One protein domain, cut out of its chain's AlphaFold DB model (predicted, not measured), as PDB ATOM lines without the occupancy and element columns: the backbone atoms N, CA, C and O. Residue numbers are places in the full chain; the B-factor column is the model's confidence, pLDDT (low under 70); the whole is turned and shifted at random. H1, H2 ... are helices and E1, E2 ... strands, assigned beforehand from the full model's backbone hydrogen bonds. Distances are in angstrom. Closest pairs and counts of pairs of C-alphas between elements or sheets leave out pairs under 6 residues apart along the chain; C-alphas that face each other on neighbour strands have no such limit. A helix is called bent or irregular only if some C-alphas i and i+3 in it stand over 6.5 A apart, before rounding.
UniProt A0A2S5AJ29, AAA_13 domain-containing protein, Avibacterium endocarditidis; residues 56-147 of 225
ATOM      1  N   ASN A  56     138.190 150.166 101.631       72.31
ATOM      2  CA  ASN A  56     139.131 149.933 100.527       72.31
ATOM      3  C   ASN A  56     138.802 148.665  99.722       72.31
ATOM      4  O   ASN A  56     138.094 147.786 100.208       72.31
ATOM      5  N   LYS A  57     139.407 148.510  98.531       78.06
ATOM      6  CA  LYS A  57     139.448 147.224  97.801       78.06
ATOM      7  C   LYS A  57     140.048 146.136  98.695       78.06
ATOM      8  O   LYS A  57     141.143 146.324  99.228       78.06
ATOM      9  N   LYS A  58     139.366 144.997  98.835       83.69
ATOM     10  CA  LYS A  58     139.753 143.932  99.774       83.69
ATOM     11  C   LYS A  58     140.169 142.667  99.040       83.69
ATOM     12  O   LYS A  58     139.523 142.248  98.081       83.69
ATOM     13  N   CYS A  59     141.224 142.035  99.538       91.00
ATOM     14  CA  CYS A  59     141.511 140.629  99.283       91.00
ATOM     15  C   CYS A  59     141.210 139.874 100.578       91.00
ATOM     16  O   CYS A  59     141.916 140.046 101.567       91.00
ATOM     17  N   ILE A  60     140.120 139.115 100.583       93.31
ATOM     18  CA  ILE A  60     139.598 138.410 101.749       93.31
ATOM     19  C   ILE A  60     139.910 136.932 101.565       93.31
ATOM     20  O   ILE A  60     139.531 136.345 100.550       93.31
ATOM     21  N   ILE A  61     140.603 136.344 102.536       94.44
ATOM     22  CA  ILE A  61     141.040 134.949 102.489       94.44
ATOM     23  C   ILE A  61     140.495 134.238 103.722       94.44
ATOM     24  O   ILE A  61     140.755 134.667 104.843       94.44
ATOM     25  N   PHE A  62     139.755 133.157 103.500       93.56
ATOM     26  CA  PHE A  62     139.358 132.214 104.539       93.56
ATOM     27  C   PHE A  62     140.127 130.914 104.329       93.56
ATOM     28  O   PHE A  62     139.950 130.270 103.294       93.56
ATOM     29  N   ASP A  63     140.973 130.548 105.291       91.69
ATOM     30  CA  ASP A  63     141.680 129.268 105.305       91.69
ATOM     31  C   ASP A  63     140.974 128.309 106.255       91.69
ATOM     32  O   ASP A  63     141.000 128.499 107.467       91.69
ATOM     33  N   ASP A  64     140.262 127.350 105.670       87.94
ATOM     34  CA  ASP A  64     139.463 126.341 106.352       87.94
ATOM     35  C   ASP A  64     138.585 126.916 107.481       87.94
ATOM     36  O   ASP A  64     138.749 126.589 108.654       87.94
ATOM     37  N   PRO A  65     137.624 127.800 107.144       85.69
ATOM     38  CA  PRO A  65     136.859 128.567 108.134       85.69
ATOM     39  C   PRO A  65     135.996 127.703 109.069       85.69
ATOM     40  O   PRO A  65     135.444 128.212 110.045       85.69
ATOM     41  N   MET A  66     135.863 126.406 108.785       80.50
ATOM     42  CA  MET A  66     135.223 125.447 109.674       80.50
ATOM     43  C   MET A  66     136.254 124.601 110.416       80.50
ATOM     44  O   MET A  66     137.150 124.039 109.797       80.50
ATOM     45  N   ASN A  67     136.023 124.378 111.711       67.88
ATOM     46  CA  ASN A  67     136.648 123.275 112.434       67.88
ATOM     47  C   ASN A  67     135.660 122.102 112.584       67.88
ATOM     48  O   ASN A  67     134.445 122.278 112.566       67.88
ATOM     49  N   SER A  68     136.186 120.883 112.684       54.03
ATOM     50  CA  SER A  68     135.455 119.616 112.510       54.03
ATOM     51  C   SER A  68     134.409 119.265 113.582       54.03
ATOM     52  O   SER A  68     133.920 118.140 113.574       54.03
ATOM     53  N   ASN A  69     134.097 120.159 114.528       53.72
ATOM     54  CA  ASN A  69     133.479 119.765 115.801       53.72
ATOM     55  C   ASN A  69     132.091 120.369 116.091       53.72
ATOM     56  O   ASN A  69     131.560 120.092 117.163       53.72
ATOM     57  N   ASP A  70     131.485 121.155 115.191       61.94
ATOM     58  CA  ASP A  70     130.112 121.645 115.404       61.94
ATOM     59  C   ASP A  70     129.302 121.783 114.100       61.94
ATOM     60  O   ASP A  70     129.377 122.786 113.380       61.94
ATOM     61  N   ASP A  71     128.489 120.758 113.826       62.50
ATOM     62  CA  ASP A  71     127.569 120.683 112.683       62.50
ATOM     63  C   ASP A  71     126.569 121.859 112.644       62.50
ATOM     64  O   ASP A  71     126.088 122.236 111.573       62.50
ATOM     65  N   THR A  72     126.260 122.479 113.790       66.75
ATOM     66  CA  THR A  72     125.311 123.601 113.867       66.75
ATOM     67  C   THR A  72     125.938 124.878 113.317       66.75
ATOM     68  O   THR A  72     125.316 125.607 112.541       66.75
ATOM     69  N   PHE A  73     127.193 125.148 113.678       76.94
ATOM     70  CA  PHE A  73     127.883 126.360 113.242       76.94
ATOM     71  C   PHE A  73     128.351 126.309 111.790       76.94
ATOM     72  O   PHE A  73     128.518 127.363 111.172       76.94
ATOM     73  N   GLN A  74     128.491 125.112 111.214       78.88
ATOM     74  CA  GLN A  74     128.771 124.948 109.788       78.88
ATOM     75  C   GLN A  74     127.773 125.736 108.924       78.88
ATOM     76  O   GLN A  74     128.188 126.474 108.029       78.88
ATOM     77  N   TYR A  75     126.471 125.638 109.208       80.38
ATOM     78  CA  TYR A  75     125.448 126.354 108.442       80.38
ATOM     79  C   TYR A  75     125.554 127.876 108.586       80.38
ATOM     80  O   TYR A  75     125.405 128.586 107.592       80.38
ATOM     81  N   VAL A  76     125.881 128.371 109.784       84.75
ATOM     82  CA  VAL A  76     126.084 129.807 110.037       84.75
ATOM     83  C   VAL A  76     127.261 130.341 109.219       84.75
ATOM     84  O   VAL A  76     127.139 131.368 108.554       84.75
ATOM     85  N   ILE A  77     128.392 129.628 109.217       89.31
ATOM     86  CA  ILE A  77     129.580 130.012 108.442       89.31
ATOM     87  C   ILE A  77     129.256 130.029 106.943       89.31
ATOM     88  O   ILE A  77     129.572 131.005 106.259       89.31
ATOM     89  N   ILE A  78     128.589 128.983 106.437       88.56
ATOM     90  CA  ILE A  78     128.173 128.886 105.030       88.56
ATOM     91  C   ILE A  78     127.296 130.080 104.645       88.56
ATOM     92  O   ILE A  78     127.592 130.768 103.667       88.56
ATOM     93  N   GLU A  79     126.238 130.348 105.412       87.31
ATOM     94  CA  GLU A  79     125.294 131.422 105.109       87.31
ATOM     95  C   GLU A  79     125.973 132.799 105.146       87.31
ATOM     96  O   GLU A  79     125.777 133.620 104.245       87.31
ATOM     97  N   THR A  80     126.817 133.053 106.148       90.69
ATOM     98  CA  THR A  80     127.541 134.324 106.259       90.69
ATOM     99  C   THR A  80     128.511 134.525 105.095       90.69
ATOM    100  O   THR A  80     128.555 135.623 104.539       90.69
ATOM    101  N   LEU A  81     129.234 133.489 104.650       92.06
ATOM    102  CA  LEU A  81     130.108 133.578 103.472       92.06
ATOM    103  C   LEU A  81     129.323 133.822 102.179       92.06
ATOM    104  O   LEU A  81     129.745 134.623 101.343       92.06
ATOM    105  N   GLN A  82     128.159 133.187 102.029       90.00
ATOM    106  CA  GLN A  82     127.256 133.424 100.900       90.00
ATOM    107  C   GLN A  82     126.763 134.872 100.860       90.00
ATOM    108  O   GLN A  82     126.838 135.530  99.819       90.00
ATOM    109  N   ARG A  83     126.325 135.404 102.006       88.69
ATOM    110  CA  ARG A  83     125.917 136.811 102.145       88.69
ATOM    111  C   ARG A  83     127.083 137.769 101.910       88.69
ATOM    112  O   ARG A  83     126.890 138.803 101.275       88.69
ATOM    113  N   LEU A  84     128.281 137.438 102.394       89.31
ATOM    114  CA  LEU A  84     129.487 138.232 102.165       89.31
ATOM    115  C   LEU A  84     129.770 138.339 100.667       89.31
ATOM    116  O   LEU A  84     129.858 139.450 100.158       89.31
ATOM    117  N   ALA A  85     129.834 137.217  99.948       86.44
ATOM    118  CA  ALA A  85     130.122 137.222  98.515       86.44
ATOM    119  C   ALA A  85     129.110 138.043  97.700       86.44
ATOM    120  O   ALA A  85     129.502 138.716  96.753       86.44
ATOM    121  N   GLN A  86     127.829 138.047  98.088       84.12
ATOM    122  CA  GLN A  86     126.799 138.872  97.442       84.12
ATOM    123  C   GLN A  86     126.997 140.381  97.662       84.12
ATOM    124  O   GLN A  86     126.574 141.178  96.826       84.12
ATOM    125  N   LYS A  87     127.616 140.781  98.780       83.81
ATOM    126  CA  LYS A  87     127.915 142.187  99.100       83.81
ATOM    127  C   LYS A  87     129.205 142.685  98.446       83.81
ATOM    128  O   LYS A  87     129.394 143.895  98.324       83.81
ATOM    129  N   LEU A  88     130.104 141.785  98.054       82.38
ATOM    130  CA  LEU A  88     131.361 142.152  97.412       82.38
ATOM    131  C   LEU A  88     131.108 142.622  95.972       82.38
ATOM    132  O   LEU A  88     130.464 141.944  95.176       82.38
ATOM    133  N   ASN A  89     131.637 143.795  95.626       75.31
ATOM    134  CA  ASN A  89     131.672 144.268  94.240       75.31
ATOM    135  C   ASN A  89     132.841 143.621  93.461       75.31
ATOM    136  O   ASN A  89     133.730 143.012  94.057       75.31
ATOM    137  N   GLY A  90     132.876 143.801  92.135       73.00
ATOM    138  CA  GLY A  90     133.890 143.196  91.255       73.00
ATOM    139  C   GLY A  90     135.340 143.657  91.470       73.00
ATOM    140  O   GLY A  90     136.238 143.136  90.816       73.00
ATOM    141  N   GLU A  91     135.593 144.619  92.360       82.25
ATOM    142  CA  GLU A  91     136.950 145.046  92.721       82.25
ATOM    143  C   GLU A  91     137.524 144.275  93.918       82.25
ATOM    144  O   GLU A  91     138.733 144.327  94.160       82.25
ATOM    145  N   ASN A  92     136.675 143.561  94.660       87.19
ATOM    146  CA  ASN A  92     137.082 142.728  95.783       87.19
ATOM    147  C   ASN A  92     137.412 141.307  95.320       87.19
ATOM    148  O   ASN A  92     136.835 140.791  94.364       87.19
ATOM    149  N   LYS A  93     138.316 140.646  96.043       89.44
ATOM    150  CA  LYS A  93     138.647 139.233  95.845       89.44
ATOM    151  C   LYS A  93     138.278 138.451  97.094       89.44
ATOM    152  O   LYS A  93     138.696 138.823  98.186       89.44
ATOM    153  N   LEU A  94     137.527 137.370  96.917       91.56
ATOM    154  CA  LEU A  94     137.224 136.398  97.960       91.56
ATOM    155  C   LEU A  94     137.883 135.072  97.592       91.56
ATOM    156  O   LEU A  94     137.627 134.531  96.517       91.56
ATOM    157  N   ILE A  95     138.734 134.570  98.478       94.12
ATOM    158  CA  ILE A  95     139.398 133.276  98.352       94.12
ATOM    159  C   ILE A  95     138.974 132.440  99.554       94.12
ATOM    160  O   ILE A  95     139.126 132.867 100.697       94.12
ATOM    161  N   ILE A  96     138.425 131.257  99.293       93.75
ATOM    162  CA  ILE A  96     138.023 130.307 100.330       93.75
ATOM    163  C   ILE A  96     138.780 129.015 100.065       93.75
ATOM    164  O   ILE A  96     138.658 128.431  98.988       93.75
ATOM    165  N   LEU A  97     139.566 128.594 101.046       93.75
ATOM    166  CA  LEU A  97     140.302 127.340 101.049       93.75
ATOM    167  C   LEU A  97     139.621 126.404 102.040       93.75
ATOM    168  O   LEU A  97     139.166 126.830 103.099       93.75
ATOM    169  N   THR A  98     139.512 125.130 101.689       89.06
ATOM    170  CA  THR A  98     138.989 124.115 102.600       89.06
ATOM    171  C   THR A  98     139.447 122.737 102.158       89.06
ATOM    172  O   THR A  98     139.615 122.480 100.963       89.06
ATOM    173  N   HIS A  99     139.602 121.841 103.125       85.12
ATOM    174  CA  HIS A  99     139.769 120.412 102.869       85.12
ATOM    175  C   HIS A  99     138.425 119.657 102.910       85.12
ATOM    176  O   HIS A  99     138.367 118.461 102.625       85.12
ATOM    177  N   ASN A 100     137.330 120.336 103.266       80.62
ATOM    178  CA  ASN A 100     136.025 119.730 103.468       80.62
ATOM    179  C   ASN A 100     135.148 119.865 102.208       80.62
ATOM    180  O   ASN A 100     134.568 120.919 101.936       80.62
ATOM    181  N   ALA A 101     135.000 118.767 101.459       79.69
ATOM    182  CA  ALA A 101     134.178 118.721 100.245       79.69
ATOM    183  C   ALA A 101     132.697 119.079 100.496       79.69
ATOM    184  O   ALA A 101     132.072 119.727  99.655       79.69
ATOM    185  N   HIS A 102     132.150 118.734 101.671       78.00
ATOM    186  CA  HIS A 102     130.783 119.102 102.056       78.00
ATOM    187  C   HIS A 102     130.628 120.605 102.190       78.00
ATOM    188  O   HIS A 102     129.686 121.189 101.651       78.00
ATOM    189  N   PHE A 103     131.561 121.248 102.873       83.94
ATOM    190  CA  PHE A 103     131.565 122.695 102.988       83.94
ATOM    191  C   PHE A 103     131.736 123.375 101.640       83.94
ATOM    192  O   PHE A 103     130.940 124.247 101.306       83.94
ATOM    193  N   TYR A 104     132.708 122.923 100.847       87.38
ATOM    194  CA  TYR A 104     132.941 123.422  99.497       87.38
ATOM    195  C   TYR A 104     131.657 123.409  98.656       87.38
ATOM    196  O   TYR A 104     131.261 124.449  98.125       87.38
ATOM    197  N   LEU A 105     130.973 122.260  98.594       83.00
ATOM    198  CA  LEU A 105     129.734 122.120  97.834       83.00
ATOM    199  C   LEU A 105     128.661 123.089  98.330       83.00
ATOM    200  O   LEU A 105     128.087 123.825  97.530       83.00
ATOM    201  N   ASN A 106     128.424 123.141  99.643       82.44
ATOM    202  CA  ASN A 106     127.378 123.987 100.217       82.44
ATOM    203  C   ASN A 106     127.661 125.488 100.064       82.44
ATOM    204  O   ASN A 106     126.763 126.237  99.686       82.44
ATOM    205  N   VAL A 107     128.896 125.940 100.302       86.81
ATOM    206  CA  VAL A 107     129.288 127.344 100.097       86.81
ATOM    207  C   VAL A 107     129.081 127.740  98.640       86.81
ATOM    208  O   VAL A 107     128.415 128.740  98.363       86.81
ATOM    209  N   LYS A 108     129.566 126.910  97.712       84.75
ATOM    210  CA  LYS A 108     129.451 127.146  96.273       84.75
ATOM    211  C   LYS A 108     128.004 127.249  95.794       84.75
ATOM    212  O   LYS A 108     127.730 128.107  94.957       84.75
ATOM    213  N   TYR A 109     127.078 126.432  96.309       76.56
ATOM    214  CA  TYR A 109     125.668 126.482  95.894       76.56
ATOM    215  C   TYR A 109     125.059 127.885  96.022       76.56
ATOM    216  O   TYR A 109     124.347 128.319  95.122       76.56
ATOM    217  N   GLY A 110     125.385 128.634  97.079       69.94
ATOM    218  CA  GLY A 110     124.890 130.006  97.245       69.94
ATOM    219  C   GLY A 110     125.503 131.023  96.278       69.94
ATOM    220  O   GLY A 110     124.918 132.086  96.062       69.94
ATOM    221  N   PHE A 111     126.644 130.702  95.662       72.19
ATOM    222  CA  PHE A 111     127.250 131.491  94.584       72.19
ATOM    223  C   PHE A 111     126.689 131.111  93.199       72.19
ATOM    224  O   PHE A 111     126.733 131.917  92.271       72.19
ATOM    225  N   ASP A 112     126.129 129.902  93.066       62.03
ATOM    226  CA  ASP A 112     125.718 129.257  91.808       62.03
ATOM    227  C   ASP A 112     124.224 129.430  91.465       62.03
ATOM    228  O   ASP A 112     123.661 128.717  90.638       62.03
ATOM    229  N   ASN A 113     123.547 130.433  92.033       54.84
ATOM    230  CA  ASN A 113     122.133 130.724  91.730       54.84
ATOM    231  C   ASN A 113     121.875 131.191  90.273       54.84
ATOM    232  O   ASN A 113     120.771 131.626  89.938       54.84
ATOM    233  N   LYS A 114     122.873 131.133  89.383       52.56
ATOM    234  CA  LYS A 114     122.770 131.454  87.954       52.56
ATOM    235  C   LYS A 114     123.583 130.432  87.164       52.56
ATOM    236  O   LYS A 114     124.688 130.104  87.568       52.56
ATOM    237  N   ARG A 115     123.084 130.024  85.988       49.16
ATOM    238  CA  ARG A 115     123.689 129.065  85.027       49.16
ATOM    239  C   ARG A 115     125.126 129.400  84.545       49.16
ATOM    240  O   ARG A 115     125.619 128.752  83.633       49.16
ATOM    241  N   GLU A 116     125.780 130.401  85.127       57.28
ATOM    242  CA  GLU A 116     127.051 131.009  84.715       57.28
ATOM    243  C   GLU A 116     128.108 131.018  85.845       57.28
ATOM    244  O   GLU A 116     129.066 131.782  85.780       57.28
ATOM    245  N   SER A 117     127.960 130.242  86.927       68.38
ATOM    246  CA  SER A 117     128.891 130.347  88.071       68.38
ATOM    247  C   SER A 117     130.342 130.012  87.725       68.38
ATOM    248  O   SER A 117     131.241 130.749  88.121       68.38
ATOM    249  N   TYR A 118     130.580 128.973  86.919       76.44
ATOM    250  CA  TYR A 118     131.935 128.583  86.499       76.44
ATOM    251  C   TYR A 118     132.592 129.577  85.533       76.44
ATOM    252  O   TYR A 118     133.807 129.562  85.387       76.44
ATOM    253  N   SER A 119     131.824 130.463  84.884       75.56
ATOM    254  CA  SER A 119     132.400 131.514  84.034       75.56
ATOM    255  C   SER A 119     132.728 132.798  84.802       75.56
ATOM    256  O   SER A 119     133.426 133.661  84.273       75.56
ATOM    257  N   LYS A 120     132.238 132.940  86.043       79.19
ATOM    258  CA  LYS A 120     132.453 134.125  86.896       79.19
ATOM    259  C   LYS A 120     133.367 133.859  88.087       79.19
ATOM    260  O   LYS A 120     133.973 134.797  88.596       79.19
ATOM    261  N   ASN A 121     133.461 132.607  88.520       85.69
ATOM    262  CA  ASN A 121     134.244 132.182  89.672       85.69
ATOM    263  C   ASN A 121     135.295 131.152  89.252       85.69
ATOM    264  O   ASN A 121     135.067 130.362  88.341       85.69
ATOM    265  N   ASN A 122     136.425 131.133  89.957       89.12
ATOM    266  CA  ASN A 122     137.470 130.133  89.754       89.12
ATOM    267  C   ASN A 122     137.351 129.035  90.809       89.12
ATOM    268  O   ASN A 122     137.371 129.319  92.006       89.12
ATOM    269  N   PHE A 123     137.293 127.787  90.357       91.00
ATOM    270  CA  PHE A 123     137.282 126.612  91.218       91.00
ATOM    271  C   PHE A 123     138.528 125.777  90.938       91.00
ATOM    272  O   PHE A 123     138.801 125.405  89.796       91.00
ATOM    273  N   ILE A 124     139.311 125.523  91.985       92.06
ATOM    274  CA  ILE A 124     140.597 124.832  91.895       92.06
ATOM    275  C   ILE A 124     140.604 123.710  92.923       92.06
ATOM    276  O   ILE A 124     140.327 123.939  94.099       92.06
ATOM    277  N   ARG A 125     140.960 122.508  92.477       90.94
ATOM    278  CA  ARG A 125     141.186 121.346  93.328       90.94
ATOM    279  C   ARG A 125     142.676 121.051  93.390       90.94
ATOM    280  O   ARG A 125     143.335 120.927  92.359       90.94
ATOM    281  N   LEU A 126     143.195 120.962  94.610       90.06
ATOM    282  CA  LEU A 126     144.574 120.570  94.876       90.06
ATOM    283  C   LEU A 126     144.574 119.091  95.260       90.06
ATOM    284  O   LEU A 126     144.062 118.723  96.313       90.06
ATOM    285  N   GLU A 127     145.119 118.244  94.394       84.44
ATOM    286  CA  GLU A 127     145.180 116.798  94.607       84.44
ATOM    287  C   GLU A 127     146.613 116.406  94.949       84.44
ATOM    288  O   GLU A 127     147.549 116.681  94.193       84.44
ATOM    289  N   LYS A 128     146.805 115.775  96.108       75.44
ATOM    290  CA  LYS A 128     148.106 115.224  96.474       75.44
ATOM    291  C   LYS A 128     148.258 113.854  95.821       75.44
ATOM    292  O   LYS A 128     147.537 112.924  96.169       75.44
ATOM    293  N   LEU A 129     149.224 113.733  94.918       72.75
ATOM    294  CA  LEU A 129     149.620 112.471  94.305       72.75
ATOM    295  C   LEU A 129     151.090 112.221  94.669       72.75
ATOM    296  O   LEU A 129     151.991 112.904  94.173       72.75
ATOM    297  N   ASP A 130     151.315 111.290  95.600       72.81
ATOM    298  CA  ASP A 130     152.625 111.017  96.213       72.81
ATOM    299  C   ASP A 130     153.266 112.289  96.839       72.81
ATOM    300  O   ASP A 130     152.710 112.868  97.784       72.81
ATOM    301  N   ARG A 131     154.419 112.752  96.323       76.88
ATOM    302  CA  ARG A 131     155.158 113.947  96.779       76.88
ATOM    303  C   ARG A 131     154.859 115.200  95.956       76.88
ATOM    304  O   ARG A 131     155.533 116.215  96.134       76.88
ATOM    305  N   LYS A 132     153.893 115.145  95.039       79.06
ATOM    306  CA  LYS A 132     153.522 116.266  94.168       79.06
ATOM    307  C   LYS A 132     152.079 116.692  94.419       79.06
ATOM    308  O   LYS A 132     151.220 115.881  94.758       79.06
ATOM    309  N   VAL A 133     151.825 117.986  94.245       85.38
ATOM    310  CA  VAL A 133     150.473 118.552  94.238       85.38
ATOM    311  C   VAL A 133     150.098 118.829  92.790       85.38
ATOM    312  O   VAL A 133     150.788 119.582  92.103       85.38
ATOM    313  N   GLN A 134     149.021 118.206  92.328       87.25
ATOM    314  CA  GLN A 134     148.404 118.509  91.048       87.25
ATOM    315  C   GLN A 134     147.336 119.587  91.246       87.25
ATOM    316  O   GLN A 134     146.513 119.506  92.156       87.25
ATOM    317  N   ILE A 135     147.360 120.602  90.383       91.25
ATOM    318  CA  ILE A 135     146.356 121.667  90.345       91.25
ATOM    319  C   ILE A 135     145.363 121.317  89.243       91.25
ATOM    320  O   ILE A 135     145.733 121.271  88.069       91.25
ATOM    321  N   LYS A 136     144.108 121.067  89.614       89.50
ATOM    322  CA  LYS A 136     143.020 120.791  88.675       89.50
ATOM    323  C   LYS A 136     142.026 121.946  88.684       89.50
ATOM    324  O   LYS A 136     141.442 122.259  89.719       89.50
ATOM    325  N   HIS A 137     141.825 122.567  87.527       90.62
ATOM    326  CA  HIS A 137     140.775 123.564  87.338       90.62
ATOM    327  C   HIS A 137     139.438 122.861  87.104       90.62
ATOM    328  O   HIS A 137     139.368 121.894  86.347       90.62
ATOM    329  N   ILE A 138     138.391 123.327  87.781       89.00
ATOM    330  CA  ILE A 138     137.031 122.818  87.617       89.00
ATOM    331  C   ILE A 138     136.263 123.833  86.770       89.00
ATOM    332  O   ILE A 138     135.900 124.908  87.248       89.00
ATOM    333  N   GLU A 139     136.039 123.490  85.503       86.44
ATOM    334  CA  GLU A 139     135.433 124.388  84.509       86.44
ATOM    335  C   GLU A 139     133.938 124.117  84.295       86.44
ATOM    336  O   GLU A 139     133.211 124.958  83.763       86.44
ATOM    337  N   SER A 140     133.455 122.949  84.722       83.81
ATOM    338  CA  SER A 140     132.072 122.527  84.530       83.81
ATOM    339  C   SER A 140     131.539 121.718  85.710       83.81
ATOM    340  O   SER A 140     132.287 121.165  86.515       83.81
ATOM    341  N   LYS A 141     130.210 121.577  85.777       80.00
ATOM    342  CA  LYS A 141     129.541 120.716  86.766       80.00
ATOM    343  C   LYS A 141     129.897 119.236  86.608       80.00
ATOM    344  O   LYS A 141     129.732 118.476  87.554       80.00
ATOM    345  N   GLN A 142     130.329 118.820  85.422       79.31
ATOM    346  CA  GLN A 142     130.742 117.449  85.143       79.31
ATOM    347  C   GLN A 142     132.115 117.138  85.751       79.31
ATOM    348  O   GLN A 142     132.337 115.999  86.155       79.31
ATOM    349  N   ASP A 143     132.991 118.141  85.848       79.81
ATOM    350  CA  ASP A 143     134.340 118.014  86.422       79.81
ATOM    351  C   ASP A 143     134.358 118.155  87.951       79.81
ATOM    352  O   ASP A 143     135.371 117.872  88.602       79.81
ATOM    353  N   ASP A 144     133.239 118.615  88.509       81.50
ATOM    354  CA  ASP A 144     133.050 118.903  89.920       81.50
ATOM    355  C   ASP A 144     132.382 117.744  90.676       81.50
ATOM    356  O   ASP A 144     131.756 116.858  90.093       81.50
ATOM    357  N   PHE A 145     132.465 117.774  92.004       72.75
ATOM    358  CA  PHE A 145     131.696 116.886  92.864       72.75
ATOM    359  C   PHE A 145     130.191 117.152  92.661       72.75
ATOM    360  O   PHE A 145     129.733 118.292  92.770       72.75
ATOM    361  N   LYS A 146     129.372 116.127  92.390       67.62
ATOM    362  CA  LYS A 146     127.904 116.297  92.350       67.62
ATOM    363  C   LYS A 146     127.290 116.131  93.730       67.62
ATOM    364  O   LYS A 146     126.266 116.743  94.015       67.62
ATOM    365  N   THR A 147     127.885 115.284  94.573       69.44
ATOM    366  CA  THR A 147     127.441 115.029  95.949       69.44
ATOM    367  C   THR A 147     128.619 114.675  96.855       69.44
ATOM    368  O   THR A 147     129.661 114.215  96.391       69.44
TER     369      THR A 147
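AT A GLANCE: This is residues 56 to 147 of the 225 residues of the protein "AAA_13 domain-containing protein" of Avibacterium endocarditidis (UniProt A0A2S5AJ29). A two-stranded parallel sheet, E1 and E2, has two helices, H1 and H2, side by side to one of its sides, and a long two-stranded hairpin, E3 and E4, reaches away from this group. The tiny helix H3 lies between H2 and the hairpin along the chain, and residues 138 to 147 form a tail with no named element. The printed part has 92 residues, with three named helices and four named strands in the order E1, H1, E2, H2, H3, E3, E4, and its class is mixed, helices and strands. The E1 and E2 sheet is parallel and the E3 and E4 sheet antiparallel. The whole is compact, with a radius of gyration of the C-alphas of 13.9 A and spans of 40 by 34 by 27 A.

IN THESE COORDINATES: E1 is residues 59 to 63, 12.9 A long, and begins at C-alpha 59 at (141.511, 140.629, 99.283). H1, residues 71 to 87, is 25.4 A long; it is neither bent nor irregular, but only just: C-alphas 72 and 75 are 6.1 A apart. E2, residues 93 to 97, is 13.1 A long. H2, residues 101 to 111, is 15.6 A long and begins at C-alpha 101 at (134.178, 118.721, 100.245). H3, residues 117 to 120, measures 5.3 A. E3, residues 124 to 129, is 15.5 A long. E4, residues 132 to 137, is 16.2 A long and ends at C-alpha 137 at (140.775, 123.564, 87.338).

HOW THE PARTS SIT: E1 and E2 are parallel neighbours at 8 degrees, with N 60 and O 93 within hydrogen-bond range at 2.8 A. E1, H1 and E2 form a strand-helix-strand unit, two parallel neighbour strands with a helix between them in the chain, and its crossover is right-handed. The closest C-alphas of H1 and E2 are those of Ala 85 and Leu 94, 7.2 A apart. H1 and H2 touch, their closest C-alphas being those of Ile 78 and Val 107, 5.3 A apart. They run the same way at a shallow tilt of 34 degrees, only just short of steep. H2 and H3 are close but not clearly touching, the closest C-alphas being those of Phe 111 and Ser 117 at 6.8 A. E3 and E4 are antiparallel at 153 degrees and form a hairpin; N 127 and O 134 are within hydrogen-bond range at 2.9 A. Among the pairs that are apart are E2 and E3, H1 and E4, and H2 and E3. O i to N i+4 pairs are within range in 11 of 13 cases in H1 and 5 of 7 in H2, and H3 is too short for such a pair.

THE WHOLE: The two C-alphas farthest apart are those of Asn 56 and Asp 130, at 41.4 A. The printed part has no cut and no long link; the link from E1 to H1 is short and the others are tight. The mean pLDDT of the printed part is 80.7, and residues 67 to 72, 110, 112 to 117 and 146 to 147 are under 70.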